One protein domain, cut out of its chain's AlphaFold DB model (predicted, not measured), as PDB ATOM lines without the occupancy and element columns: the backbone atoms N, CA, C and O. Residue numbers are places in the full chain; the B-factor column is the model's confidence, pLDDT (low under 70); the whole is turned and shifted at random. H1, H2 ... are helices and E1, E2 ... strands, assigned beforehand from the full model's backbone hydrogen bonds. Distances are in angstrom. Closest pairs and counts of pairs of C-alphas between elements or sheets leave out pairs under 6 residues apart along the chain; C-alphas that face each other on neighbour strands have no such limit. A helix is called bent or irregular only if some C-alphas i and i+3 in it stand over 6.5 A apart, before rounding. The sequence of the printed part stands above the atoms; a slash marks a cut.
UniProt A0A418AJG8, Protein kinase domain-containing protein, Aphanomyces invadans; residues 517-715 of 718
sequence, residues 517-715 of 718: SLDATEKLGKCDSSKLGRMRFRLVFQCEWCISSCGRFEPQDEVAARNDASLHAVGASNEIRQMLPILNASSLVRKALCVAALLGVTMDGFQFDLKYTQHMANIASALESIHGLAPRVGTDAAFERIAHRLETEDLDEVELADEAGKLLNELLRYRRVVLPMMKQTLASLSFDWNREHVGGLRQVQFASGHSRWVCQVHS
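What this domain is: This is residues 517 to 715 of the 718 residues of the protein "Protein kinase domain-containing protein" of Aphanomyces invadans (UniProt A0A418AJG8). A long kinked helix, H3, makes the core; H4 folds back along it, H5 and H6a make a bundle of side-by-side helices with it, and a small sheet of E1, E2 and E3 covers part of its first half. The hairpin E4 and E5 lies beyond the sheet, away from H3, H4, H5 and H6a. The 199 printed residues hold six named helices and five named strands, in the order E1 H1 E2 H2 E3 H3 H4 H5 H6 E4 E5; both sheets, E1 - E2 - E3 and E4 - E5, are antiparallel. The class is mostly helix, and the whole is compact, radius of gyration of the C-alphas 17.2 A, spanning 49 by 39 by 29 A.

Where its parts are: Find C-alpha 517 at (-9.152, -19.534, 49.175), where strand E1, residues 517 to 520, begins. Next come H1, 529 to 532, E2, 536 to 541 and 16.5 A long, H2, 558 to 567, and E3, 568 to 570. H3, residues 574 to 598, runs 36.7 A with a kink of 33 degrees near residue 581; it is irregular, but only just: C-alphas 578 and 581 are 7.0 A apart. H4, 610 to 627, runs 25.8 A, and H5, 636 to 648, 18.1 A. H6, 653 to 684, was assigned as one helix by its hydrogen bonds but is bent, C-alphas 673 and 676 being 6.9 A apart: its arms are H6a, 653 to 673, 30.0 A, and H6b, 676 to 684, 12.5 A. E4, 697 to 701, and E5, 707 to 711, follow; E5 ends at C-alpha 711, (-3.395, -7.355, 55.753).

How they stand to each other: Start at the hub, H3. It forms a helical hairpin with H4, opposite ways at a shallow tilt of 25 degrees, closest C-alphas Ser 587 and Ala 617, 5.8 A. Its residues 585 to 596 touch H5, closest C-alphas Ala 592 and Ala 643, 4.7 A. H3 is on the sheet of E1, E2 and E3, two layers, at a height over the sheet of 6.2 A. Look for N 517 and O 540, 2.9 A, between E1 and E2, N 537 and O 569, 2.8 A, between E2 and E3, and N 700 and O 708, 2.8 A, in the hairpin E4 and E5. H2 and H4 only graze the sheet. H1 touches H4, closest C-alphas Ser 529 and Ile 626, 6.2 A. Every O i to N i+4 pair is within hydrogen-bond range in H5, H6a and H6b, against 4 of 6 in H2, 19 of 21 in H3 and 13 of 14 in H4; H1 is too short for such a pair.

The domain as a whole: The C-alphas farthest apart, of Glu 558 and Asp 652, are 52.7 A apart. The printed part has no cut; the links E2 to H2, H3 to H4 and H6 to E4 are long. Mean pLDDT of the printed part is 78.7, with 57 residues under 70, among them 545 to 555 and 595 to 615.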
ATOM      1  N   SER A 517      -9.560 -18.154  48.930       89.31
ATOM      2  CA  SER A 517      -9.152 -19.534  49.175       89.31
ATOM      3  C   SER A 517     -10.000 -20.196  50.253       89.31
ATOM      4  O   SER A 517     -10.792 -19.545  50.931       89.31
ATOM      5  N   LEU A 518      -9.790 -21.497  50.455       88.88
ATOM      6  CA  LEU A 518     -10.385 -22.238  51.561       88.88
ATOM      7  C   LEU A 518      -9.304 -22.813  52.466       88.88
ATOM      8  O   LEU A 518      -8.378 -23.470  51.993       88.88
ATOM      9  N   ASP A 519      -9.488 -22.628  53.766       84.75
ATOM     10  CA  ASP A 519      -8.715 -23.312  54.792       84.75
ATOM     11  C   ASP A 519      -9.577 -24.410  55.415       84.75
ATOM     12  O   ASP A 519     -10.654 -24.154  55.959       84.75
ATOM     13  N   ALA A 520      -9.094 -25.648  55.370       80.19
ATOM     14  CA  ALA A 520      -9.742 -26.733  56.086       80.19
ATOM     15  C   ALA A 520      -9.527 -26.573  57.598       80.19
ATOM     16  O   ALA A 520      -8.408 -26.328  58.062       80.19
ATOM     17  N   THR A 521     -10.591 -26.748  58.385       74.81
ATOM     18  CA  THR A 521     -10.495 -26.718  59.856       74.81
ATOM     19  C   THR A 521      -9.794 -27.960  60.417       74.81
ATOM     20  O   THR A 521      -9.371 -27.975  61.569       74.81
ATOM     21  N   GLU A 522      -9.650 -29.000  59.596       69.81
ATOM     22  CA  GLU A 522      -9.001 -30.272  59.902       69.81
ATOM     23  C   GLU A 522      -7.923 -30.586  58.848       69.81
ATOM     24  O   GLU A 522      -8.011 -30.144  57.703       69.81
ATOM     25  N   LYS A 523      -6.901 -31.381  59.196       59.31
ATOM     26  CA  LYS A 523      -5.835 -31.753  58.247       59.31
ATOM     27  C   LYS A 523      -6.385 -32.594  57.085       59.31
ATOM     28  O   LYS A 523      -6.885 -33.698  57.310       59.31
ATOM     29  N   LEU A 524      -6.188 -32.130  55.845       56.94
ATOM     30  CA  LEU A 524      -6.381 -32.950  54.642       56.94
ATOM     31  C   LEU A 524      -5.294 -34.038  54.572       56.94
ATOM     32  O   LEU A 524      -4.143 -33.764  54.242       56.94
ATOM     33  N   GLY A 525      -5.651 -35.280  54.909       56.66
ATOM     34  CA  GLY A 525      -4.882 -36.479  54.538       56.66
ATOM     35  C   GLY A 525      -5.350 -37.055  53.194       56.66
ATOM     36  O   GLY A 525      -6.071 -36.386  52.460       56.66
ATOM     37  N   LYS A 526      -5.028 -38.327  52.899       52.09
ATOM     38  CA  LYS A 526      -5.725 -39.108  51.853       52.09
ATOM     39  C   LYS A 526      -7.196 -39.269  52.271       52.09
ATOM     40  O   LYS A 526      -7.524 -40.198  53.003       52.09
ATOM     41  N   CYS A 527      -8.050 -38.308  51.923       51.50
ATOM     42  CA  CYS A 527      -9.464 -38.311  52.294       51.50
ATOM     43  C   CYS A 527     -10.315 -38.852  51.146       51.50
ATOM     44  O   CYS A 527     -10.125 -38.465  49.999       51.50
ATOM     45  N   ASP A 528     -11.266 -39.720  51.483       61.09
ATOM     46  CA  ASP A 528     -12.361 -40.096  50.593       61.09
ATOM     47  C   ASP A 528     -13.405 -38.960  50.522       61.09
ATOM     48  O   ASP A 528     -13.586 -38.191  51.475       61.09
ATOM     49  N   SER A 529     -14.104 -38.889  49.391       64.19
ATOM     50  CA  SER A 529     -15.225 -37.997  49.077       64.19
ATOM     51  C   SER A 529     -16.264 -37.902  50.206       64.19
ATOM     52  O   SER A 529     -16.721 -36.812  50.559       64.19
ATOM     53  N   SER A 530     -16.564 -39.029  50.860       69.88
ATOM     54  CA  SER A 530     -17.511 -39.137  51.976       69.88
ATOM     55  C   SER A 530     -17.101 -38.336  53.222       69.88
ATOM     56  O   SER A 530     -17.952 -37.763  53.910       69.88
ATOM     57  N   LYS A 531     -15.796 -38.262  53.510       78.88
ATOM     58  CA  LYS A 531     -15.240 -37.473  54.615       78.88
ATOM     59  C   LYS A 531     -15.152 -36.001  54.236       78.88
ATOM     60  O   LYS A 531     -15.535 -35.145  55.028       78.88
ATOM     61  N   LEU A 532     -14.698 -35.725  53.016       80.44
ATOM     62  CA  LEU A 532     -14.525 -34.373  52.500       80.44
ATOM     63  C   LEU A 532     -15.850 -33.586  52.502       80.44
ATOM     64  O   LEU A 532     -15.866 -32.418  52.880       80.44
ATOM     65  N   GLY A 533     -16.978 -34.248  52.221       84.88
ATOM     66  CA  GLY A 533     -18.303 -33.629  52.289       84.88
ATOM     67  C   GLY A 533     -18.744 -33.186  53.691       84.88
ATOM     68  O   GLY A 533     -19.570 -32.285  53.805       84.88
ATOM     69  N   ARG A 534     -18.196 -33.774  54.762       87.56
ATOM     70  CA  ARG A 534     -18.551 -33.448  56.160       87.56
ATOM     71  C   ARG A 534     -17.591 -32.461  56.818       87.56
ATOM     72  O   ARG A 534     -17.912 -31.922  57.876       87.56
ATOM     73  N   MET A 535     -16.420 -32.246  56.224       88.69
ATOM     74  CA  MET A 535     -15.416 -31.323  56.748       88.69
ATOM     75  C   MET A 535     -15.922 -29.883  56.697       88.69
ATOM     76  O   MET A 535     -16.687 -29.513  55.806       88.69
ATOM     77  N   ARG A 536     -15.477 -29.060  57.649       89.81
ATOM     78  CA  ARG A 536     -15.704 -27.615  57.615       89.81
ATOM     79  C   ARG A 536     -14.522 -26.913  56.962       89.81
ATOM     80  O   ARG A 536     -13.358 -27.244  57.200       89.81
ATOM     81  N   PHE A 537     -14.851 -25.921  56.155       91.00
ATOM     82  CA  PHE A 537     -13.911 -25.048  55.480       91.00
ATOM     83  C   PHE A 537     -14.224 -23.615  55.869       91.00
ATOM     84  O   PHE A 537     -15.390 -23.243  55.999       91.00
ATOM     85  N   ARG A 538     -13.180 -22.819  56.060       90.75
ATOM     86  CA  ARG A 538     -13.289 -21.374  56.227       90.75
ATOM     87  C   ARG A 538     -12.917 -20.707  54.910       90.75
ATOM     88  O   ARG A 538     -11.842 -20.991  54.379       90.75
ATOM     89  N   LEU A 539     -13.776 -19.821  54.415       92.00
ATOM     90  CA  LEU A 539     -13.440 -18.890  53.342       92.00
ATOM     91  C   LEU A 539     -12.412 -17.877  53.849       92.00
ATOM     92  O   LEU A 539     -12.605 -17.246  54.887       92.00
ATOM     93  N   VAL A 540     -11.305 -17.756  53.124       88.25
ATOM     94  CA  VAL A 540     -10.191 -16.865  53.457       88.25
ATOM     95  C   VAL A 540      -9.955 -15.912  52.293       88.25
ATOM     96  O   VAL A 540      -9.781 -16.339  51.150       88.25
ATOM     97  N   PHE A 541      -9.919 -14.620  52.601       88.44
ATOM     98  CA  PHE A 541      -9.527 -13.576  51.662       88.44
ATOM     99  C   PHE A 541      -8.010 -13.400  51.706       88.44
ATOM    100  O   PHE A 541      -7.412 -13.334  52.782       88.44
ATOM    101  N   GLN A 542      -7.375 -13.347  50.539       84.38
ATOM    102  CA  GLN A 542      -5.920 -13.323  50.424       84.38
ATOM    103  C   GLN A 542      -5.391 -11.893  50.304       84.38
ATOM    104  O   GLN A 542      -5.944 -11.069  49.581       84.38
ATOM    105  N   CYS A 543      -4.288 -11.615  51.001       81.31
ATOM    106  CA  CYS A 543      -3.613 -10.319  50.958       81.31
ATOM    107  C   CYS A 543      -3.008 -10.056  49.568       81.31
ATOM    108  O   CYS A 543      -2.168 -10.822  49.097       81.31
ATOM    109  N   GLU A 544      -3.349  -8.920  48.961       79.81
ATOM    110  CA  GLU A 544      -2.969  -8.534  47.593       79.81
ATOM    111  C   GLU A 544      -1.562  -7.885  47.483       79.81
ATOM    112  O   GLU A 544      -1.326  -7.022  46.639       79.81
ATOM    113  N   TRP A 545      -0.617  -8.284  48.351       69.44
ATOM    114  CA  TRP A 545       0.766  -7.747  48.414       69.44
ATOM    115  C   TRP A 545       1.850  -8.835  48.626       69.44
ATOM    116  O   TRP A 545       3.016  -8.633  48.330       69.44
ATOM    117  N   CYS A 546       1.515 -10.006  49.172       60.56
ATOM    118  CA  CYS A 546       2.376 -10.647  50.181       60.56
ATOM    119  C   CYS A 546       3.799 -11.116  49.754       60.56
ATOM    120  O   CYS A 546       3.974 -12.150  49.114       60.56
ATOM    121  N   ILE A 547       4.836 -10.483  50.318       49.56
ATOM    122  CA  ILE A 547       6.213 -11.007  50.412       49.56
ATOM    123  C   ILE A 547       6.264 -11.995  51.595       49.56
ATOM    124  O   ILE A 547       6.458 -11.591  52.731       49.56
ATOM    125  N   SER A 548       5.994 -13.283  51.342       39.72
ATOM    126  CA  SER A 548       6.114 -14.436  52.268       39.72
ATOM    127  C   SER A 548       5.586 -14.275  53.717       39.72
ATOM    128  O   SER A 548       6.213 -13.652  54.564       39.72
ATOM    129  N   SER A 549       4.514 -15.017  54.048       50.12
ATOM    130  CA  SER A 549       3.977 -15.291  55.407       50.12
ATOM    131  C   SER A 549       3.010 -14.278  56.051       50.12
ATOM    132  O   SER A 549       3.079 -13.962  57.236       50.12
ATOM    133  N   CYS A 550       1.982 -13.872  55.308       55.88
ATOM    134  CA  CYS A 550       0.779 -13.299  55.908       55.88
ATOM    135  C   CYS A 550       0.044 -14.392  56.722       55.88
ATOM    136  O   CYS A 550      -0.525 -15.314  56.141       55.88
ATOM    137  N   GLY A 551       0.114 -14.343  58.058       51.66
ATOM    138  CA  GLY A 551      -0.566 -15.295  58.948       51.66
ATOM    139  C   GLY A 551      -2.099 -15.205  58.898       51.66
ATOM    140  O   GLY A 551      -2.669 -14.398  58.170       51.66
ATOM    141  N   ARG A 552      -2.791 -16.033  59.690       59.69
ATOM    142  CA  ARG A 552      -4.240 -15.872  59.908       59.69
ATOM    143  C   ARG A 552      -4.477 -14.684  60.839       59.69
ATOM    144  O   ARG A 552      -3.842 -14.607  61.885       59.69
ATOM    145  N   PHE A 553      -5.402 -13.805  60.471       65.75
ATOM    146  CA  PHE A 553      -5.754 -12.632  61.271       65.75
ATOM    147  C   PHE A 553      -6.989 -12.919  62.124       65.75
ATOM    148  O   PHE A 553      -7.949 -13.535  61.649       65.75
ATOM    149  N   GLU A 554      -6.928 -12.504  63.387       65.00
ATOM    150  CA  GLU A 554      -8.052 -12.597  64.313       65.00
ATOM    151  C   GLU A 554      -8.992 -11.390  64.148       65.00
ATOM    152  O   GLU A 554      -8.542 -10.307  63.761       65.00
ATOM    153  N   PRO A 555     -10.298 -11.557  64.417       69.62
ATOM    154  CA  PRO A 555     -11.244 -10.448  64.406       69.62
ATOM    155  C   PRO A 555     -10.859  -9.387  65.444       69.62
ATOM    156  O   PRO A 555     -10.465  -9.722  66.557       69.62
ATOM    157  N   GLN A 556     -11.010  -8.108  65.095       71.62
ATOM    158  CA  GLN A 556     -10.631  -6.994  65.978       71.62
ATOM    159  C   GLN A 556     -11.585  -6.816  67.170       71.62
ATOM    160  O   GLN A 556     -11.174  -6.333  68.223       71.62
ATOM    161  N   ASP A 557     -12.850  -7.210  67.010       79.00
ATOM    162  CA  ASP A 557     -13.892  -7.099  68.030       79.00
ATOM    163  C   ASP A 557     -14.934  -8.233  67.915       79.00
ATOM    164  O   ASP A 557     -14.918  -9.045  66.982       79.00
ATOM    165  N   GLU A 558     -15.865  -8.300  68.874       80.19
ATOM    166  CA  GLU A 558     -16.921  -9.322  68.896       80.19
ATOM    167  C   GLU A 558     -17.888  -9.238  67.702       80.19
ATOM    168  O   GLU A 558     -18.454 -10.254  67.290       80.19
ATOM    169  N   VAL A 559     -18.107  -8.048  67.139       81.06
ATOM    170  CA  VAL A 559     -19.031  -7.833  66.015       81.06
ATOM    171  C   VAL A 559     -18.400  -8.333  64.715       81.06
ATOM    172  O   VAL A 559     -19.087  -8.927  63.880       81.06
ATOM    173  N   ALA A 560     -17.095  -8.135  64.547       78.44
ATOM    174  CA  ALA A 560     -16.285  -8.723  63.494       78.44
ATOM    175  C   ALA A 560     -16.192 -10.243  63.665       78.44
ATOM    176  O   ALA A 560     -16.382 -10.962  62.693       78.44
ATOM    177  N   ALA A 561     -16.012 -10.751  64.890       81.75
ATOM    178  CA  ALA A 561     -15.960 -12.193  65.148       81.75
ATOM    179  C   ALA A 561     -17.268 -12.911  64.781       81.75
ATOM    180  O   ALA A 561     -17.242 -13.995  64.198       81.75
ATOM    181  N   ARG A 562     -18.421 -12.296  65.081       83.31
ATOM    182  CA  ARG A 562     -19.738 -12.821  64.681       83.31
ATOM    183  C   ARG A 562     -19.936 -12.809  63.168       83.31
ATOM    184  O   ARG A 562     -20.530 -13.743  62.642       83.31
ATOM    185  N   ASN A 563     -19.436 -11.784  62.482       86.69
ATOM    186  CA  ASN A 563     -19.486 -11.710  61.025       86.69
ATOM    187  C   ASN A 563     -18.560 -12.760  60.386       86.69
ATOM    188  O   ASN A 563     -18.992 -13.531  59.543       86.69
ATOM    189  N   ASP A 564     -17.320 -12.889  60.858       86.50
ATOM    190  CA  ASP A 564     -16.348 -13.884  60.382       86.50
ATOM    191  C   ASP A 564     -16.791 -15.335  60.625       86.50
ATOM    192  O   ASP A 564     -16.381 -16.248  59.900       86.50
ATOM    193  N   ALA A 565     -17.643 -15.575  61.625       86.88
ATOM    194  CA  ALA A 565     -18.227 -16.891  61.856       86.88
ATOM    195  C   ALA A 565     -19.046 -17.380  60.647       86.88
ATOM    196  O   ALA A 565     -19.065 -18.586  60.389       86.88
ATOM    197  N   SER A 566     -19.648 -16.469  59.873       90.06
ATOM    198  CA  SER A 566     -20.450 -16.808  58.694       90.06
ATOM    199  C   SER A 566     -19.618 -17.266  57.487       90.06
ATOM    200  O   SER A 566     -20.147 -17.887  56.574       90.06
ATOM    201  N   LEU A 567     -18.291 -17.084  57.518       91.19
ATOM    202  CA  LEU A 567     -17.360 -17.567  56.486       91.19
ATOM    203  C   LEU A 567     -17.098 -19.082  56.545       91.19
ATOM    204  O   LEU A 567     -16.287 -19.600  55.773       91.19
ATOM    205  N   HIS A 568     -17.723 -19.805  57.475       91.81
ATOM    206  CA  HIS A 568     -17.560 -21.249  57.601       91.81
ATOM    207  C   HIS A 568     -18.658 -21.993  56.847       91.81
ATOM    208  O   HIS A 568     -19.842 -21.824  57.123       91.81
ATOM    209  N   ALA A 569     -18.254 -22.900  55.962       93.00
ATOM    210  CA  ALA A 569     -19.160 -23.744  55.198       93.00
ATOM    211  C   ALA A 569     -18.745 -25.219  55.286       93.00
ATOM    212  O   ALA A 569     -17.577 -25.563  55.485       93.00
ATOM    213  N   VAL A 570     -19.720 -26.119  55.166       93.00
ATOM    214  CA  VAL A 570     -19.479 -27.570  55.146       93.00
ATOM    215  C   VAL A 570     -19.136 -28.003  53.721       93.00
ATOM    216  O   VAL A 570     -19.722 -27.492  52.773       93.00
ATOM    217  N   GLY A 571     -18.223 -28.958  53.547       90.06
ATOM    218  CA  GLY A 571     -17.715 -29.382  52.241       90.06
ATOM    219  C   GLY A 571     -18.804 -29.713  51.219       90.06
ATOM    220  O   GLY A 571     -18.701 -29.268  50.088       90.06
ATOM    221  N   ALA A 572     -19.874 -30.412  51.610       91.31
ATOM    222  CA  ALA A 572     -21.001 -30.777  50.738       91.31
ATOM    223  C   ALA A 572     -22.096 -29.694  50.600       91.31
ATOM    224  O   ALA A 572     -23.155 -29.960  50.036       91.31
ATOM    225  N   SER A 573     -21.881 -28.494  51.135       94.12
ATOM    226  CA  SER A 573     -22.879 -27.419  51.149       94.12
ATOM    227  C   SER A 573     -23.013 -26.706  49.795       94.12
ATOM    228  O   SER A 573     -22.094 -26.726  48.970       94.12
ATOM    229  N   ASN A 574     -24.163 -26.069  49.555       92.50
ATOM    230  CA  ASN A 574     -24.404 -25.327  48.312       92.50
ATOM    231  C   ASN A 574     -23.542 -24.055  48.241       92.50
ATOM    232  O   ASN A 574     -23.204 -23.588  47.158       92.50
ATOM    233  N   GLU A 575     -23.149 -23.529  49.395       93.44
ATOM    234  CA  GLU A 575     -22.262 -22.384  49.557       93.44
ATOM    235  C   GLU A 575     -20.872 -22.711  48.993       93.44
ATOM    236  O   GLU A 575     -20.350 -21.957  48.176       93.44
ATOM    237  N   ILE A 576     -20.312 -23.888  49.317       94.00
ATOM    238  CA  ILE A 576     -19.047 -24.356  48.720       94.00
ATOM    239  C   ILE A 576     -19.178 -24.499  47.203       94.00
ATOM    240  O   ILE A 576     -18.301 -24.049  46.468       94.00
ATOM    241  N   ARG A 577     -20.288 -25.068  46.717       94.12
ATOM    242  CA  ARG A 577     -20.540 -25.202  45.275       94.12
ATOM    243  C   ARG A 577     -20.540 -23.851  44.554       94.12
ATOM    244  O   ARG A 577     -19.998 -23.755  43.457       94.12
ATOM    245  N   GLN A 578     -21.127 -22.820  45.166       92.81
ATOM    246  CA  GLN A 578     -21.144 -21.451  44.633       92.81
ATOM    247  C   GLN A 578     -19.754 -20.797  44.644       92.81
ATOM    248  O   GLN A 578     -19.447 -20.017  43.744       92.81
ATOM    249  N   MET A 579     -18.894 -21.140  45.610       94.81
ATOM    250  CA  MET A 579     -17.528 -20.612  45.706       94.81
ATOM    251  C   MET A 579     -16.569 -21.204  44.669       94.81
ATOM    252  O   MET A 579     -15.622 -20.525  44.276       94.81
ATOM    253  N   LEU A 580     -16.774 -22.452  44.229       94.25
ATOM    254  CA  LEU A 580     -15.807 -23.177  43.389       94.25
ATOM    255  C   LEU A 580     -15.343 -22.416  42.129       94.25
ATOM    256  O   LEU A 580     -14.131 -22.351  41.924       94.25
ATOM    257  N   PRO A 581     -16.218 -21.770  41.326       94.81
ATOM    258  CA  PRO A 581     -15.773 -20.952  40.195       94.81
ATOM    259  C   PRO A 581     -14.813 -19.825  40.600       94.81
ATOM    260  O   PRO A 581     -13.815 -19.581  39.927       94.81
ATOM    261  N   ILE A 582     -15.084 -19.158  41.728       94.69
ATOM    262  CA  ILE A 582     -14.267 -18.052  42.241       94.69
ATOM    263  C   ILE A 582     -12.918 -18.578  42.738       94.69
ATOM    264  O   ILE A 582     -11.886 -17.964  42.472       94.69
ATOM    265  N   LEU A 583     -12.916 -19.720  43.431       93.31
ATOM    266  CA  LEU A 583     -11.711 -20.360  43.971       93.31
ATOM    267  C   LEU A 583     -10.788 -20.866  42.857       93.31
ATOM    268  O   LEU A 583      -9.584 -20.606  42.893       93.31
ATOM    269  N   ASN A 584     -11.349 -21.532  41.845       91.56
ATOM    270  CA  ASN A 584     -10.601 -22.002  40.679       91.56
ATOM    271  C   ASN A 584      -9.966 -20.828  39.930       91.56
ATOM    272  O   ASN A 584      -8.759 -20.826  39.680       91.56
ATOM    273  N   ALA A 585     -10.753 -19.790  39.647       92.94
ATOM    274  CA  ALA A 585     -10.256 -18.617  38.950       92.94
ATOM    275  C   ALA A 585      -9.228 -17.835  39.798       92.94
ATOM    276  O   ALA A 585      -8.193 -17.428  39.273       92.94
ATOM    277  N   SER A 586      -9.426 -17.721  41.121       91.06
ATOM    278  CA  SER A 586      -8.431 -17.148  42.053       91.06
ATOM    279  C   SER A 586      -7.104 -17.908  41.998       91.06
ATOM    280  O   SER A 586      -6.033 -17.300  41.992       91.06
ATOM    281  N   SER A 587      -7.158 -19.242  41.924       88.06
ATOM    282  CA  SER A 587      -5.967 -20.086  41.817       88.06
ATOM    283  C   SER A 587      -5.226 -19.887  40.493       88.06
ATOM    284  O   SER A 587      -3.995 -19.851  40.491       88.06
ATOM    285  N   LEU A 588      -5.946 -19.748  39.375       89.12
ATOM    286  CA  LEU A 588      -5.354 -19.495  38.056       89.12
ATOM    287  C   LEU A 588      -4.697 -18.115  37.982       89.12
ATOM    288  O   LEU A 588      -3.547 -18.010  37.559       89.12
ATOM    289  N   VAL A 589      -5.392 -17.078  38.460       90.00
ATOM    290  CA  VAL A 589      -4.857 -15.712  38.557       90.00
ATOM    291  C   VAL A 589      -3.569 -15.711  39.371       90.00
ATOM    292  O   VAL A 589      -2.547 -15.186  38.937       90.00
ATOM    293  N   ARG A 590      -3.594 -16.351  40.543       83.88
ATOM    294  CA  ARG A 590      -2.435 -16.415  41.428       83.88
ATOM    295  C   ARG A 590      -1.279 -17.203  40.814       83.88
ATOM    296  O   ARG A 590      -0.137 -16.785  40.968       83.88
ATOM    297  N   LYS A 591      -1.553 -18.295  40.090       80.88
ATOM    298  CA  LYS A 591      -0.530 -19.030  39.330       80.88
ATOM    299  C   LYS A 591       0.127 -18.121  38.287       80.88
ATOM    300  O   LYS A 591       1.347 -18.026  38.271       80.88
ATOM    301  N   ALA A 592      -0.662 -17.426  37.468       82.62
ATOM    302  CA  ALA A 592      -0.137 -16.532  36.437       82.62
ATOM    303  C   ALA A 592       0.699 -15.383  37.034       82.62
ATOM    304  O   ALA A 592       1.794 -15.109  36.550       82.62
ATOM    305  N   LEU A 593       0.236 -14.774  38.134       78.44
ATOM    306  CA  LEU A 593       0.981 -13.738  38.861       78.44
ATOM    307  C   LEU A 593       2.272 -14.281  39.497       78.44
ATOM    308  O   LEU A 593       3.295 -13.606  39.436       78.44
ATOM    309  N   CYS A 594       2.255 -15.496  40.067       73.25
ATOM    310  CA  CYS A 594       3.465 -16.169  40.557       73.25
ATOM    311  C   CYS A 594       4.490 -16.326  39.432       73.25
ATOM    312  O   CYS A 594       5.628 -15.905  39.588       73.25
ATOM    313  N   VAL A 595       4.094 -16.941  38.314       66.06
ATOM    314  CA  VAL A 595       5.005 -17.234  37.198       66.06
ATOM    315  C   VAL A 595       5.586 -15.941  36.624       66.06
ATOM    316  O   VAL A 595       6.797 -15.849  36.447       66.06
ATOM    317  N   ALA A 596       4.760 -14.911  36.426       69.19
ATOM    318  CA  ALA A 596       5.223 -13.604  35.965       69.19
ATOM    319  C   ALA A 596       6.255 -12.976  36.922       69.19
ATOM    320  O   ALA A 596       7.317 -12.534  36.480       69.19
ATOM    321  N   ALA A 597       5.999 -13.006  38.237       64.88
ATOM    322  CA  ALA A 597       6.922 -12.466  39.237       64.88
ATOM    323  C   ALA A 597       8.293 -13.162  39.219       64.88
ATOM    324  O   ALA A 597       9.319 -12.512  39.415       64.88
ATOM    325  N   LEU A 598       8.327 -14.466  38.938       58.50
ATOM    326  CA  LEU A 598       9.562 -15.256  38.852       58.50
ATOM    327  C   LEU A 598      10.407 -14.932  37.627       58.50
ATOM    328  O   LEU A 598      11.625 -15.077  37.670       58.50
ATOM    329  N   LEU A 599       9.764 -14.454  36.567       56.56
ATOM    330  CA  LEU A 599      10.422 -13.963  35.362       56.56
ATOM    331  C   LEU A 599      10.814 -12.479  35.481       56.56
ATOM    332  O   LEU A 599      11.220 -11.859  34.503       56.56
ATOM    333  N   GLY A 600      10.706 -11.891  36.679       53.12
ATOM    334  CA  GLY A 600      11.062 -10.495  36.934       53.12
ATOM    335  C   GLY A 600       9.977  -9.488  36.544       53.12
ATOM    336  O   GLY A 600      10.233  -8.284  36.558       53.12
ATOM    337  N   VAL A 601       8.760  -9.949  36.234       59.22
ATOM    338  CA  VAL A 601       7.588  -9.094  36.004       59.22
ATOM    339  C   VAL A 601       6.788  -8.991  37.292       59.22
ATOM    340  O   VAL A 601       5.917  -9.812  37.587       59.22
ATOM    341  N   THR A 602       7.055  -7.954  38.077       57.25
ATOM    342  CA  THR A 602       6.217  -7.645  39.235       57.25
ATOM    343  C   THR A 602       5.054  -6.775  38.794       57.25
ATOM    344  O   THR A 602       5.215  -5.586  38.515       57.25
ATOM    345  N   MET A 603       3.863  -7.365  38.771       63.00
ATOM    346  CA  MET A 603       2.635  -6.593  38.694       63.00
ATOM    347  C   MET A 603       2.457  -5.903  40.035       63.00
ATOM    348  O   MET A 603       1.952  -6.508  40.976       63.00
ATOM    349  N   ASP A 604       2.893  -4.646  40.126       59.78
ATOM    350  CA  ASP A 604       2.315  -3.738  41.109       59.78
ATOM    351  C   ASP A 604       2.624  -4.260  42.559       59.78
ATOM    352  O   ASP A 604       1.848  -4.138  43.490       59.78
ATOM    353  N   GLY A 605       3.738  -4.981  42.770       54.59
ATOM    354  CA  GLY A 605       4.116  -5.559  44.074       54.59
ATOM    355  C   GLY A 605       3.458  -6.895  44.471       54.59
ATOM    356  O   GLY A 605       3.684  -7.362  45.585       54.59
ATOM    357  N   PHE A 606       2.681  -7.554  43.600       62.00
ATOM    358  CA  PHE A 606       2.183  -8.913  43.861       62.00
ATOM    359  C   PHE A 606       3.337  -9.921  43.981       62.00
ATOM    360  O   PHE A 606       4.044 -10.193  43.011       62.00
ATOM    361  N   GLN A 607       3.483 -10.533  45.155       56.66
ATOM    362  CA  GLN A 607       4.341 -11.695  45.378       56.66
ATOM    363  C   GLN A 607       3.510 -12.806  46.018       56.66
ATOM    364  O   GLN A 607       2.634 -12.559  46.843       56.66
ATOM    365  N   PHE A 608       3.710 -14.048  45.586       60.97
ATOM    366  CA  PHE A 608       2.902 -15.173  46.049       60.97
ATOM    367  C   PHE A 608       3.744 -16.443  46.126       60.97
ATOM    368  O   PHE A 608       4.501 -16.762  45.212       60.97
ATOM    369  N   ASP A 609       3.554 -17.207  47.201       53.72
ATOM    370  CA  ASP A 609       4.194 -18.508  47.396       53.72
ATOM    371  C   ASP A 609       3.550 -19.574  46.490       53.72
ATOM    372  O   ASP A 609       2.353 -19.853  46.610       53.72
ATOM    373  N   LEU A 610       4.330 -20.191  45.594       58.22
ATOM    374  CA  LEU A 610       3.820 -21.176  44.631       58.22
ATOM    375  C   LEU A 610       3.264 -22.440  45.308       58.22
ATOM    376  O   LEU A 610       2.276 -23.016  44.847       58.22
ATOM    377  N   LYS A 611       3.854 -22.871  46.425       56.19
ATOM    378  CA  LYS A 611       3.417 -24.065  47.151       56.19
ATOM    379  C   LYS A 611       2.037 -23.854  47.766       56.19
ATOM    380  O   LYS A 611       1.171 -24.727  47.676       56.19
ATOM    381  N   TYR A 612       1.811 -22.690  48.362       63.03
ATOM    382  CA  TYR A 612       0.508 -22.317  48.889       63.03
ATOM    383  C   TYR A 612      -0.506 -22.102  47.751       63.03
ATOM    384  O   TYR A 612      -1.690 -22.345  47.957       63.03
ATOM    385  N   THR A 613      -0.076 -21.710  46.541       65.81
ATOM    386  CA  THR A 613      -0.948 -21.643  45.345       65.81
ATOM    387  C   THR A 613      -1.422 -23.033  44.936       65.81
ATOM    388  O   THR A 613      -2.623 -23.262  44.808       65.81
ATOM    389  N   GLN A 614      -0.504 -23.996  44.829       66.75
ATOM    390  CA  GLN A 614      -0.848 -25.370  44.463       66.75
ATOM    391  C   GLN A 614      -1.726 -26.053  45.521       66.75
ATOM    392  O   GLN A 614      -2.628 -26.820  45.189       66.75
ATOM    393  N   HIS A 615      -1.490 -25.769  46.804       68.19
ATOM    394  CA  HIS A 615      -2.313 -26.309  47.883       68.19
ATOM    395  C   HIS A 615      -3.785 -25.882  47.763       68.19
ATOM    396  O   HIS A 615      -4.668 -26.724  47.914       68.19
ATOM    397  N   MET A 616      -4.051 -24.612  47.436       72.75
ATOM    398  CA  MET A 616      -5.415 -24.113  47.219       72.75
ATOM    399  C   MET A 616      -6.095 -24.781  46.026       72.75
ATOM    400  O   MET A 616      -7.240 -25.216  46.151       72.75
ATOM    401  N   ALA A 617      -5.376 -24.911  44.905       77.56
ATOM    402  CA  ALA A 617      -5.872 -25.595  43.711       77.56
ATOM    403  C   ALA A 617      -6.309 -27.033  44.033       77.56
ATOM    404  O   ALA A 617      -7.373 -27.486  43.615       77.56
ATOM    405  N   ASN A 618      -5.511 -27.734  44.844       79.44
ATOM    406  CA  ASN A 618      -5.803 -29.105  45.250       79.44
ATOM    407  C   ASN A 618      -7.058 -29.196  46.133       79.44
ATOM    408  O   ASN A 618      -7.802 -30.167  46.018       79.44
ATOM    409  N   ILE A 619      -7.312 -28.210  47.004       81.06
ATOM    410  CA  ILE A 619      -8.539 -28.168  47.821       81.06
ATOM    411  C   ILE A 619      -9.767 -27.965  46.929       81.06
ATOM    412  O   ILE A 619     -10.746 -28.697  47.080       81.06
ATOM    413  N   ALA A 620      -9.715 -27.016  45.991       86.31
ATOM    414  CA  ALA A 620     -10.820 -26.766  45.066       86.31
ATOM    415  C   ALA A 620     -11.115 -28.003  44.197       86.31
ATOM    416  O   ALA A 620     -12.250 -28.475  44.170       86.31
ATOM    417  N   SER A 621     -10.078 -28.613  43.612       85.06
ATOM    418  CA  SER A 621     -10.198 -29.846  42.822       85.06
ATOM    419  C   SER A 621     -10.746 -31.026  43.637       85.06
ATOM    420  O   SER A 621     -11.578 -31.795  43.152       85.06
ATOM    421  N   ALA A 622     -10.348 -31.160  44.907       84.62
ATOM    422  CA  ALA A 622     -10.916 -32.175  45.785       84.62
ATOM    423  C   ALA A 622     -12.423 -31.951  45.999       84.62
ATOM    424  O   ALA A 622     -13.197 -32.905  45.953       84.62
ATOM    425  N   LEU A 623     -12.863 -30.709  46.208       87.69
ATOM    426  CA  LEU A 623     -14.276 -30.377  46.420       87.69
ATOM    427  C   LEU A 623     -15.129 -30.554  45.150       87.69
ATOM    428  O   LEU A 623     -16.295 -30.941  45.253       87.69
ATOM    429  N   GLU A 624     -14.552 -30.382  43.959       90.75
ATOM    430  CA  GLU A 624     -15.210 -30.717  42.683       90.75
ATOM    431  C   GLU A 624     -15.528 -32.212  42.546       90.75
ATOM    432  O   GLU A 624     -16.489 -32.572  41.868       90.75
ATOM    433  N   SER A 625     -14.804 -33.103  43.240       87.56
ATOM    434  CA  SER A 625     -15.151 -34.535  43.267       87.56
ATOM    435  C   SER A 625     -16.513 -34.817  43.923       87.56
ATOM    436  O   SER A 625     -17.118 -35.853  43.651       87.56
ATOM    437  N   ILE A 626     -17.008 -33.896  44.762       89.25
ATOM    438  CA  ILE A 626     -18.312 -33.993  45.433       89.25
ATOM    439  C   ILE A 626     -19.384 -33.222  44.660       89.25
ATOM    440  O   ILE A 626     -20.511 -33.694  44.526       89.25
ATOM    441  N   HIS A 627     -19.047 -32.028  44.172       91.25
ATOM    442  CA  HIS A 627     -20.015 -31.100  43.573       91.25
ATOM    443  C   HIS A 627     -20.136 -31.198  42.052       91.25
ATOM    444  O   HIS A 627     -21.047 -30.605  41.469       91.25
ATOM    445  N   GLY A 628     -19.236 -31.948  41.415       87.56
ATOM    446  CA  GLY A 628     -19.013 -31.897  39.978       87.56
ATOM    447  C   GLY A 628     -18.134 -30.710  39.578       87.56
ATOM    448  O   GLY A 628     -17.853 -29.817  40.379       87.56
ATOM    449  N   LEU A 629     -17.701 -30.715  38.315       89.00
ATOM    450  CA  LEU A 629     -16.867 -29.655  37.751       89.00
ATOM    451  C   LEU A 629     -17.586 -28.307  37.821       89.00
ATOM    452  O   LEU A 629     -18.735 -28.177  37.380       89.00
ATOM    453  N   ALA A 630     -16.900 -27.305  38.363       90.12
ATOM    454  CA  ALA A 630     -17.450 -25.968  38.457       90.12
ATOM    455  C   ALA A 630     -17.472 -25.280  37.078       90.12
ATOM    456  O   ALA A 630     -16.579 -25.503  36.254       90.12
ATOM    457  N   PRO A 631     -18.467 -24.417  36.803       90.44
ATOM    458  CA  PRO A 631     -18.449 -23.575  35.616       90.44
ATOM    459  C   PRO A 631     -17.184 -22.715  35.569       90.44
ATOM    460  O   PRO A 631     -16.833 -22.069  36.558       90.44
ATOM    461  N   ARG A 632     -16.526 -22.685  34.409       90.19
ATOM    462  CA  ARG A 632     -15.363 -21.824  34.183       90.19
ATOM    463  C   ARG A 632     -15.759 -20.358  34.119       90.19
ATOM    464  O   ARG A 632     -16.779 -20.004  33.525       90.19
ATOM    465  N   VAL A 633     -14.910 -19.505  34.674       91.69
ATOM    466  CA  VAL A 633     -15.016 -18.057  34.521       91.69
ATOM    467  C   VAL A 633     -14.455 -17.679  33.147       91.69
ATOM    468  O   VAL A 633     -13.508 -18.286  32.648       91.69
ATOM    469  N   GLY A 634     -15.035 -16.663  32.499       86.94
ATOM    470  CA  GLY A 634     -14.670 -16.262  31.130       86.94
ATOM    471  C   GLY A 634     -13.209 -15.821  30.932       86.94
ATOM    472  O   GLY A 634     -12.792 -15.618  29.793       86.94
ATOM    473  N   THR A 635     -12.449 -15.683  32.020       91.56
ATOM    474  CA  THR A 635     -11.030 -15.313  32.046       91.56
ATOM    475  C   THR A 635     -10.085 -16.504  32.258       91.56
ATOM    476  O   THR A 635      -8.883 -16.371  32.044       91.56
ATOM    477  N   ASP A 636     -10.597 -17.682  32.640       91.62
ATOM    478  CA  ASP A 636      -9.781 -18.845  33.035       91.62
ATOM    479  C   ASP A 636      -8.808 -19.265  31.931       91.62
ATOM    480  O   ASP A 636      -7.601 -19.358  32.144       91.62
ATOM    481  N   ALA A 637      -9.324 -19.434  30.712       92.56
ATOM    482  CA  ALA A 637      -8.522 -19.861  29.571       92.56
ATOM    483  C   ALA A 637      -7.433 -18.843  29.193       92.56
ATOM    484  O   ALA A 637      -6.428 -19.214  28.595       92.56
ATOM    485  N   ALA A 638      -7.634 -17.556  29.490       92.38
ATOM    486  CA  ALA A 638      -6.639 -16.528  29.218       92.38
ATOM    487  C   ALA A 638      -5.484 -16.602  30.223       92.38
ATOM    488  O   ALA A 638      -4.337 -16.658  29.790       92.38
ATOM    489  N   PHE A 639      -5.768 -16.717  31.526       92.69
ATOM    490  CA  PHE A 639      -4.713 -16.929  32.524       92.69
ATOM    491  C   PHE A 639      -3.953 -18.234  32.309       92.69
ATOM    492  O   PHE A 639      -2.740 -18.253  32.485       92.69
ATOM    493  N   GLU A 640      -4.628 -19.306  31.889       88.56
ATOM    494  CA  GLU A 640      -3.962 -20.566  31.543       88.56
ATOM    495  C   GLU A 640      -3.004 -20.410  30.367       88.56
ATOM    496  O   GLU A 640      -1.878 -20.887  30.450       88.56
ATOM    497  N   ARG A 641      -3.417 -19.720  29.296       89.44
ATOM    498  CA  ARG A 641      -2.540 -19.459  28.147       89.44
ATOM    499  C   ARG A 641      -1.348 -18.590  28.522       89.44
ATOM    500  O   ARG A 641      -0.238 -18.927  28.134       89.44
ATOM    501  N   ILE A 642      -1.575 -17.515  29.278       84.88
ATOM    502  CA  ILE A 642      -0.507 -16.614  29.735       84.88
ATOM    503  C   ILE A 642       0.473 -17.390  30.622       84.88
ATOM    504  O   ILE A 642       1.666 -17.396  30.356       84.88
ATOM    505  N   ALA A 643      -0.024 -18.110  31.632       78.12
ATOM    506  CA  ALA A 643       0.825 -18.910  32.512       78.12
ATOM    507  C   ALA A 643       1.586 -19.997  31.742       78.12
ATOM    508  O   ALA A 643       2.773 -20.168  31.977       78.12
ATOM    509  N   HIS A 644       0.931 -20.696  30.812       77.81
ATOM    510  CA  HIS A 644       1.577 -21.716  29.989       77.81
ATOM    511  C   HIS A 644       2.693 -21.122  29.133       77.81
ATOM    512  O   HIS A 644       3.807 -21.621  29.180       77.81
ATOM    513  N   ARG A 645       2.421 -20.016  28.430       77.56
ATOM    514  CA  ARG A 645       3.410 -19.314  27.607       77.56
ATOM    515  C   ARG A 645       4.618 -18.876  28.432       77.56
ATOM    516  O   ARG A 645       5.743 -19.172  28.053       77.56
ATOM    517  N   LEU A 646       4.380 -18.255  29.587       71.44
ATOM    518  CA  LEU A 646       5.441 -17.869  30.522       71.44
ATOM    519  C   LEU A 646       6.225 -19.083  31.072       71.44
ATOM    520  O   LEU A 646       7.392 -18.952  31.412       71.44
ATOM    521  N   GLU A 647       5.600 -20.258  31.191       66.56
ATOM    522  CA  GLU A 647       6.246 -21.485  31.683       66.56
ATOM    523  C   GLU A 647       7.056 -22.222  30.607       66.56
ATOM    524  O   GLU A 647       8.015 -22.915  30.950       66.56
ATOM    525  N   THR A 648       6.652 -22.141  29.335       56.16
ATOM    526  CA  THR A 648       7.182 -23.010  28.271       56.16
ATOM    527  C   THR A 648       7.990 -22.299  27.200       56.16
ATOM    528  O   THR A 648       8.755 -22.961  26.504       56.16
ATOM    529  N   GLU A 649       7.801 -20.993  27.018       62.28
ATOM    530  CA  GLU A 649       8.477 -20.218  25.976       62.28
ATOM    531  C   GLU A 649       9.602 -19.364  26.581       62.28
ATOM    532  O   GLU A 649       9.442 -18.767  27.645       62.28
ATOM    533  N   ASP A 650      10.746 -19.295  25.893       54.09
ATOM    534  CA  ASP A 650      11.851 -18.392  26.243       54.09
ATOM    535  C   ASP A 650      11.561 -17.007  25.650       54.09
ATOM    536  O   ASP A 650      11.884 -16.730  24.495       54.09
ATOM    537  N   LEU A 651      10.841 -16.186  26.416       62.81
ATOM    538  CA  LEU A 651      10.366 -14.870  25.985       62.81
ATOM    539  C   LEU A 651      11.458 -13.808  26.131       62.81
ATOM    540  O   LEU A 651      12.083 -13.685  27.188       62.81
ATOM    541  N   ASP A 652      11.632 -12.976  25.104       61.25
ATOM    542  CA  ASP A 652      12.498 -11.802  25.215       61.25
ATOM    543  C   ASP A 652      11.865 -10.675  26.065       61.25
ATOM    544  O   ASP A 652      10.713 -10.745  26.495       61.25
ATOM    545  N   GLU A 653      12.618  -9.603  26.347       55.34
ATOM    546  CA  GLU A 653      12.126  -8.505  27.197       55.34
ATOM    547  C   GLU A 653      10.885  -7.787  26.629       55.34
ATOM    548  O   GLU A 653      10.094  -7.235  27.398       55.34
ATOM    549  N   VAL A 654      10.709  -7.773  25.305       69.44
ATOM    550  CA  VAL A 654       9.564  -7.136  24.640       69.44
ATOM    551  C   VAL A 654       8.342  -8.040  24.741       69.44
ATOM    552  O   VAL A 654       7.261  -7.577  25.102       69.44
ATOM    553  N   GLU A 655       8.515  -9.331  24.480       74.81
ATOM    554  CA  GLU A 655       7.456 -10.334  24.586       74.81
ATOM    555  C   GLU A 655       6.987 -10.528  26.027       74.81
ATOM    556  O   GLU A 655       5.791 -10.673  26.278       74.81
ATOM    557  N   LEU A 656       7.913 -10.473  26.982       69.75
ATOM    558  CA  LEU A 656       7.610 -10.536  28.404       69.75
ATOM    559  C   LEU A 656       6.824  -9.298  28.865       69.75
ATOM    560  O   LEU A 656       5.891  -9.421  29.659       69.75
ATOM    561  N   ALA A 657       7.150  -8.110  28.344       67.25
ATOM    562  CA  ALA A 657       6.382  -6.891  28.603       67.25
ATOM    563  C   ALA A 657       4.976  -6.939  27.971       67.25
ATOM    564  O   ALA A 657       4.009  -6.485  28.585       67.25
ATOM    565  N   ASP A 658       4.845  -7.523  26.779       78.38
ATOM    566  CA  ASP A 658       3.551  -7.758  26.132       78.38
ATOM    567  C   ASP A 658       2.688  -8.749  26.935       78.38
ATOM    568  O   ASP A 658       1.513  -8.482  27.201       78.38
ATOM    569  N   GLU A 659       3.270  -9.850  27.423       81.06
ATOM    570  CA  GLU A 659       2.575 -10.786  28.318       81.06
ATOM    571  C   GLU A 659       2.210 -10.159  29.665       81.06
ATOM    572  O   GLU A 659       1.109 -10.394  30.167       81.06
ATOM    573  N   ALA A 660       3.057  -9.293  30.222       75.56
ATOM    574  CA  ALA A 660       2.719  -8.509  31.408       75.56
ATOM    575  C   ALA A 660       1.495  -7.605  31.167       75.56
ATOM    576  O   ALA A 660       0.579  -7.548  31.991       75.56
ATOM    577  N   GLY A 661       1.440  -6.940  30.008       78.31
ATOM    578  CA  GLY A 661       0.299  -6.119  29.598       78.31
ATOM    579  C   GLY A 661      -0.982  -6.937  29.412       78.31
ATOM    580  O   GLY A 661      -2.054  -6.547  29.884       78.31
ATOM    581  N   LYS A 662      -0.888  -8.115  28.783       87.19
ATOM    582  CA  LYS A 662      -2.009  -9.064  28.658       87.19
ATOM    583  C   LYS A 662      -2.492  -9.553  30.019       87.19
ATOM    584  O   LYS A 662      -3.699  -9.576  30.260       87.19
ATOM    585  N   LEU A 663      -1.566  -9.885  30.918       86.69
ATOM    586  CA  LEU A 663      -1.864 -10.310  32.282       86.69
ATOM    587  C   LEU A 663      -2.606  -9.220  33.057       86.69
ATOM    588  O   LEU A 663      -3.616  -9.514  33.694       86.69
ATOM    589  N   LEU A 664      -2.165  -7.963  32.954       82.88
ATOM    590  CA  LEU A 664      -2.842  -6.818  33.563       82.88
ATOM    591  C   LEU A 664      -4.272  -6.646  33.034       82.88
ATOM    592  O   LEU A 664      -5.221  -6.521  33.812       82.88
ATOM    593  N   ASN A 665      -4.434  -6.662  31.712       84.19
ATOM    594  CA  ASN A 665      -5.739  -6.510  31.072       84.19
ATOM    595  C   ASN A 665      -6.708  -7.617  31.497       84.19
ATOM    596  O   ASN A 665      -7.877  -7.350  31.808       84.19
ATOM    597  N   GLU A 666      -6.219  -8.854  31.567       91.00
ATOM    598  CA  GLU A 666      -7.034  -9.982  31.995       91.00
ATOM    599  C   GLU A 666      -7.338  -9.926  33.498       91.00
ATOM    600  O   GLU A 666      -8.449 -10.261  33.902       91.00
ATOM    601  N   LEU A 667      -6.426  -9.406  34.326       86.88
ATOM    602  CA  LEU A 667      -6.665  -9.154  35.751       86.88
ATOM    603  C   LEU A 667      -7.824  -8.167  35.959       86.88
ATOM    604  O   LEU A 667      -8.741  -8.433  36.741       86.88
ATOM    605  N   LEU A 668      -7.828  -7.052  35.222       84.06
ATOM    606  CA  LEU A 668      -8.908  -6.058  35.248       84.06
ATOM    607  C   LEU A 668     -10.242  -6.639  34.762       84.06
ATOM    608  O   LEU A 668     -11.313  -6.310  35.282       84.06
ATOM    609  N   ARG A 669     -10.204  -7.509  33.750       88.81
ATOM    610  CA  ARG A 669     -11.392  -8.218  33.268       88.81
ATOM    611  C   ARG A 669     -11.913  -9.208  34.305       88.81
ATOM    612  O   ARG A 669     -13.109  -9.202  34.579       88.81
ATOM    613  N   TYR A 670     -11.027  -9.994  34.908       91.25
ATOM    614  CA  TYR A 670     -11.348 -10.957  35.956       91.25
ATOM    615  C   TYR A 670     -12.108 -10.289  37.091       91.25
ATOM    616  O   TYR A 670     -13.225 -10.703  37.388       91.25
ATOM    617  N   ARG A 671     -11.570  -9.183  37.626       85.50
ATOM    618  CA  ARG A 671     -12.198  -8.390  38.697       85.50
ATOM    619  C   ARG A 671     -13.651  -8.019  38.364       85.50
ATOM    620  O   ARG A 671     -14.539  -8.235  39.185       85.50
ATOM    621  N   ARG A 672     -13.921  -7.536  37.144       85.69
ATOM    622  CA  ARG A 672     -15.285  -7.181  36.698       85.69
ATOM    623  C   ARG A 672     -16.219  -8.388  36.603       85.69
ATOM    624  O   ARG A 672     -17.396  -8.268  36.928       85.69
ATOM    625  N   VAL A 673     -15.708  -9.531  36.148       89.56
ATOM    626  CA  VAL A 673     -16.510 -10.745  35.942       89.56
ATOM    627  C   VAL A 673     -16.844 -11.430  37.268       89.56
ATOM    628  O   VAL A 673     -17.975 -11.882  37.441       89.56
ATOM    629  N   VAL A 674     -15.901 -11.496  38.213       90.81
ATOM    630  CA  VAL A 674     -16.112 -12.228  39.473       90.81
ATOM    631  C   VAL A 674     -16.808 -11.416  40.555       90.81
ATOM    632  O   VAL A 674     -17.451 -12.014  41.412       90.81
ATOM    633  N   LEU A 675     -16.746 -10.080  40.523       90.00
ATOM    634  CA  LEU A 675     -17.330  -9.237  41.573       90.00
ATOM    635  C   LEU A 675     -18.829  -9.518  41.834       90.00
ATOM    636  O   LEU A 675     -19.196  -9.680  43.001       90.00
ATOM    637  N   PRO A 676     -19.710  -9.652  40.819       90.94
ATOM    638  CA  PRO A 676     -21.108 -10.017  41.059       90.94
ATOM    639  C   PRO A 676     -21.258 -11.407  41.695       90.94
ATOM    640  O   PRO A 676     -22.074 -11.586  42.599       90.94
ATOM    641  N   MET A 677     -20.436 -12.375  41.271       92.12
ATOM    642  CA  MET A 677     -20.434 -13.744  41.807       92.12
ATOM    643  C   MET A 677     -19.995 -13.757  43.275       92.12
ATOM    644  O   MET A 677     -20.596 -14.443  44.103       92.12
ATOM    645  N   MET A 678     -18.980 -12.960  43.612       92.94
ATOM    646  CA  MET A 678     -18.491 -12.780  44.974       92.94
ATOM    647  C   MET A 678     -19.575 -12.191  45.874       92.94
ATOM    648  O   MET A 678     -19.880 -12.775  46.911       92.94
ATOM    649  N   LYS A 679     -20.222 -11.097  45.453       92.06
ATOM    650  CA  LYS A 679     -21.322 -10.476  46.211       92.06
ATOM    651  C   LYS A 679     -22.474 -11.452  46.447       92.06
ATOM    652  O   LYS A 679     -22.969 -11.559  47.564       92.06
ATOM    653  N   GLN A 680     -22.868 -12.206  45.420       92.56
ATOM    654  CA  GLN A 680     -23.908 -13.228  45.546       92.56
ATOM    655  C   GLN A 680     -23.518 -14.336  46.540       92.56
ATOM    656  O   GLN A 680     -24.351 -14.765  47.335       92.56
ATOM    657  N   THR A 681     -22.256 -14.767  46.519       93.44
ATOM    658  CA  THR A 681     -21.739 -15.819  47.405       93.44
ATOM    659  C   THR A 681     -21.626 -15.351  48.858       93.44
ATOM    660  O   THR A 681     -21.967 -16.085  49.778       93.44
ATOM    661  N   LEU A 682     -21.188 -14.114  49.100       93.19
ATOM    662  CA  LEU A 682     -21.155 -13.565  50.459       93.19
ATOM    663  C   LEU A 682     -22.565 -13.311  51.000       93.19
ATOM    664  O   LEU A 682     -22.818 -13.543  52.180       93.19
ATOM    665  N   ALA A 683     -23.504 -12.907  50.137       92.25
ATOM    666  CA  ALA A 683     -24.905 -12.761  50.518       92.25
ATOM    667  C   ALA A 683     -25.520 -14.102  50.950       92.25
ATOM    668  O   ALA A 683     -26.243 -14.137  51.943       92.25
ATOM    669  N   SER A 684     -25.211 -15.209  50.258       91.56
ATOM    670  CA  SER A 684     -25.698 -16.541  50.648       91.56
ATOM    671  C   SER A 684     -25.093 -17.032  51.965       91.56
ATOM    672  O   SER A 684     -25.778 -17.700  52.736       91.56
ATOM    673  N   LEU A 685     -23.868 -16.609  52.286       91.50
ATOM    674  CA  LEU A 685     -23.256 -16.818  53.599       91.50
ATOM    675  C   LEU A 685     -23.811 -15.905  54.701       91.50
ATOM    676  O   LEU A 685     -23.473 -16.100  55.862       91.50
ATOM    677  N   SER A 686     -24.653 -14.915  54.386       91.62
ATOM    678  CA  SER A 686     -25.023 -13.845  55.330       91.62
ATOM    679  C   SER A 686     -23.798 -13.105  55.895       91.62
ATOM    680  O   SER A 686     -23.785 -12.699  57.056       91.62
ATOM    681  N   PHE A 687     -22.744 -12.963  55.088       90.81
ATOM    682  CA  PHE A 687     -21.553 -12.196  55.437       90.81
ATOM    683  C   PHE A 687     -21.753 -10.731  55.049       90.81
ATOM    684  O   PHE A 687     -22.102 -10.433  53.910       90.81
ATOM    685  N   ASP A 688     -21.523  -9.812  55.984       87.50
ATOM    686  CA  ASP A 688     -21.582  -8.371  55.740       87.50
ATOM    687  C   ASP A 688     -20.199  -7.845  55.335       87.50
ATOM    688  O   ASP A 688     -19.285  -7.769  56.158       87.50
ATOM    689  N   TRP A 689     -20.043  -7.494  54.058       86.81
ATOM    690  CA  TRP A 689     -18.791  -6.971  53.504       86.81
ATOM    691  C   TRP A 689     -18.715  -5.441  53.455       86.81
ATOM    692  O   TRP A 689     -17.672  -4.910  53.080       86.81
ATOM    693  N   ASN A 690     -19.773  -4.714  53.835       81.94
ATOM    694  CA  ASN A 690     -19.791  -3.244  53.817       81.94
ATOM    695  C   ASN A 690     -19.112  -2.672  55.070       81.94
ATOM    696  O   ASN A 690     -19.704  -1.913  55.838       81.94
ATOM    697  N   ARG A 691     -17.867  -3.084  55.306       76.44
ATOM    698  CA  ARG A 691     -17.091  -2.760  56.504       76.44
ATOM    699  C   ARG A 691     -15.713  -2.242  56.128       76.44
ATOM    700  O   ARG A 691     -15.194  -2.542  55.060       76.44
ATOM    701  N   GLU A 692     -15.095  -1.518  57.058       75.06
ATOM    702  CA  GLU A 692     -13.708  -1.049  56.921       75.06
ATOM    703  C   GLU A 692     -12.715  -2.216  56.753       75.06
ATOM    704  O   GLU A 692     -11.677  -2.077  56.106       75.06
ATOM    705  N   HIS A 693     -13.064  -3.385  57.303       81.50
ATOM    706  CA  HIS A 693     -12.279  -4.609  57.220       81.50
ATOM    707  C   HIS A 693     -13.115  -5.775  56.675       81.50
ATOM    708  O   HIS A 693     -14.240  -6.001  57.125       81.50
ATOM    709  N   VAL A 694     -12.533  -6.566  55.771       85.69
ATOM    710  CA  VAL A 694     -13.139  -7.775  55.190       85.69
ATOM    711  C   VAL A 694     -12.220  -8.962  55.463       85.69
ATOM    712  O   VAL A 694     -11.114  -9.043  54.928       85.69
ATOM    713  N   GLY A 695     -12.656  -9.857  56.358       80.38
ATOM    714  CA  GLY A 695     -11.904 -11.043  56.790       80.38
ATOM    715  C   GLY A 695     -10.463 -10.754  57.224       80.38
ATOM    716  O   GLY A 695      -9.539 -11.478  56.855       80.38
ATOM    717  N   GLY A 696     -10.273  -9.665  57.974       81.00
ATOM    718  CA  GLY A 696      -8.972  -9.231  58.495       81.00
ATOM    719  C   GLY A 696      -8.109  -8.422  57.520       81.00
ATOM    720  O   GLY A 696      -7.017  -7.991  57.895       81.00
ATOM    721  N   LEU A 697      -8.576  -8.187  56.291       85.75
ATOM    722  CA  LEU A 697      -7.935  -7.280  55.339       85.75
ATOM    723  C   LEU A 697      -8.562  -5.892  55.427       85.75
ATOM    724  O   LEU A 697      -9.757  -5.772  55.685       85.75
ATOM    725  N   ARG A 698      -7.771  -4.856  55.154       85.62
ATOM    726  CA  ARG A 698      -8.246  -3.479  54.993       85.62
ATOM    727  C   ARG A 698      -7.900  -2.947  53.622       85.62
ATOM    728  O   ARG A 698      -6.900  -3.344  53.020       85.62
ATOM    729  N   GLN A 699      -8.718  -2.016  53.161       85.12
ATOM    730  CA  GLN A 699      -8.476  -1.338  51.908       85.12
ATOM    731  C   GLN A 699      -7.411  -0.243  52.087       85.12
ATOM    732  O   GLN A 699      -7.518   0.601  52.978       85.12
ATOM    733  N   VAL A 700      -6.376  -0.254  51.250       80.75
ATOM    734  CA  VAL A 700      -5.341   0.790  51.175       80.75
ATOM    735  C   VAL A 700      -5.360   1.399  49.785       80.75
ATOM    736  O   VAL A 700      -5.423   0.668  48.802       80.75
ATOM    737  N   GLN A 701      -5.331   2.729  49.707       76.38
ATOM    738  CA  GLN A 701      -5.307   3.478  48.454       76.38
ATOM    739  C   GLN A 701      -3.877   3.904  48.117       76.38
ATOM    740  O   GLN A 701      -3.161   4.418  48.972       76.38
ATOM    741  N   PHE A 702      -3.477   3.693  46.870       64.81
ATOM    742  CA  PHE A 702      -2.136   3.975  46.373       64.81
ATOM    743  C   PHE A 702      -2.087   5.302  45.623       64.81
ATOM    744  O   PHE A 702      -3.098   5.790  45.112       64.81
ATOM    745  N   ALA A 703      -0.874   5.844  45.480       56.88
ATOM    746  CA  ALA A 703      -0.608   7.038  44.675       56.88
ATOM    747  C   ALA A 703      -1.036   6.880  43.201       56.88
ATOM    748  O   ALA A 703      -1.342   7.868  42.540       56.88
ATOM    749  N   SER A 704      -1.124   5.639  42.708       53.16
ATOM    750  CA  SER A 704      -1.641   5.278  41.381       53.16
ATOM    751  C   SER A 704      -3.172   5.381  41.249       53.16
ATOM    752  O   SER A 704      -3.719   5.021  40.207       53.16
ATOM    753  N   GLY A 705      -3.887   5.813  42.296       57.91
ATOM    754  CA  GLY A 705      -5.348   5.969  42.322       57.91
ATOM    755  C   GLY A 705      -6.129   4.677  42.586       57.91
ATOM    756  O   GLY A 705      -7.326   4.734  42.865       57.91
ATOM    757  N   HIS A 706      -5.463   3.522  42.558       65.94
ATOM    758  CA  HIS A 706      -6.064   2.217  42.821       65.94
ATOM    759  C   HIS A 706      -6.060   1.905  44.316       65.94
ATOM    760  O   HIS A 706      -5.194   2.365  45.056       65.94
ATOM    761  N   SER A 707      -7.014   1.096  44.770       72.88
ATOM    762  CA  SER A 707      -6.981   0.537  46.124       72.88
ATOM    763  C   SER A 707      -6.547  -0.933  46.127       72.88
ATOM    764  O   SER A 707      -6.439  -1.543  45.069       72.88
ATOM    765  N   ARG A 708      -6.280  -1.526  47.289       78.88
ATOM    766  CA  ARG A 708      -6.098  -2.978  47.455       78.88
ATOM    767  C   ARG A 708      -6.523  -3.443  48.817       78.88
ATOM    768  O   ARG A 708      -6.451  -2.676  49.771       78.88
ATOM    769  N   TRP A 709      -6.847  -4.723  48.905       84.69
ATOM    770  CA  TRP A 709      -7.083  -5.391  50.174       84.69
ATOM    771  C   TRP A 709      -5.790  -6.005  50.701       84.69
ATOM    772  O   TRP A 709      -5.277  -6.999  50.182       84.69
ATOM    773  N   VAL A 710      -5.246  -5.386  51.743       81.06
ATOM    774  CA  VAL A 710      -3.974  -5.775  52.354       81.06
ATOM    775  C   VAL A 710      -4.178  -6.123  53.819       81.06
ATOM    776  O   VAL A 710      -5.091  -5.628  54.480       81.06
ATOM    777  N   CYS A 711      -3.336  -7.005  54.344       81.00
ATOM    778  CA  CYS A 711      -3.395  -7.355  55.753       81.00
ATOM    779  C   CYS A 711      -2.809  -6.247  56.633       81.00
ATOM    780  O   CYS A 711      -2.114  -5.354  56.151       81.00
ATOM    781  N   GLN A 712      -3.035  -6.336  57.945       75.69
ATOM    782  CA  GLN A 712      -2.565  -5.338  58.907       75.69
ATOM    783  C   GLN A 712      -1.054  -5.059  58.801       75.69
ATOM    784  O   GLN A 712      -0.661  -3.895  58.831       75.69
ATOM    785  N   VAL A 713      -0.235  -6.097  58.583       72.44
ATOM    786  CA  VAL A 713       1.228  -5.989  58.407       72.44
ATOM    787  C   VAL A 713       1.594  -5.116  57.203       72.44
ATOM    788  O   VAL A 713       2.481  -4.272  57.294       72.44
ATOM    789  N   HIS A 714       0.888  -5.289  56.084       74.38
ATOM    790  CA  HIS A 714       1.145  -4.552  54.844       74.38
ATOM    791  C   HIS A 714       0.397  -3.216  54.778       74.38
ATOM    792  O   HIS A 714       0.726  -2.366  53.965       74.38
ATOM    793  N   SER A 715      -0.579  -2.992  55.658       69.62
ATOM    794  CA  SER A 715      -1.340  -1.741  55.696       69.62
ATOM    795  C   SER A 715      -0.564  -0.537  56.239       69.62
ATOM    796  O   SER A 715      -1.024   0.594  56.108       69.62
TER     797      SER A 715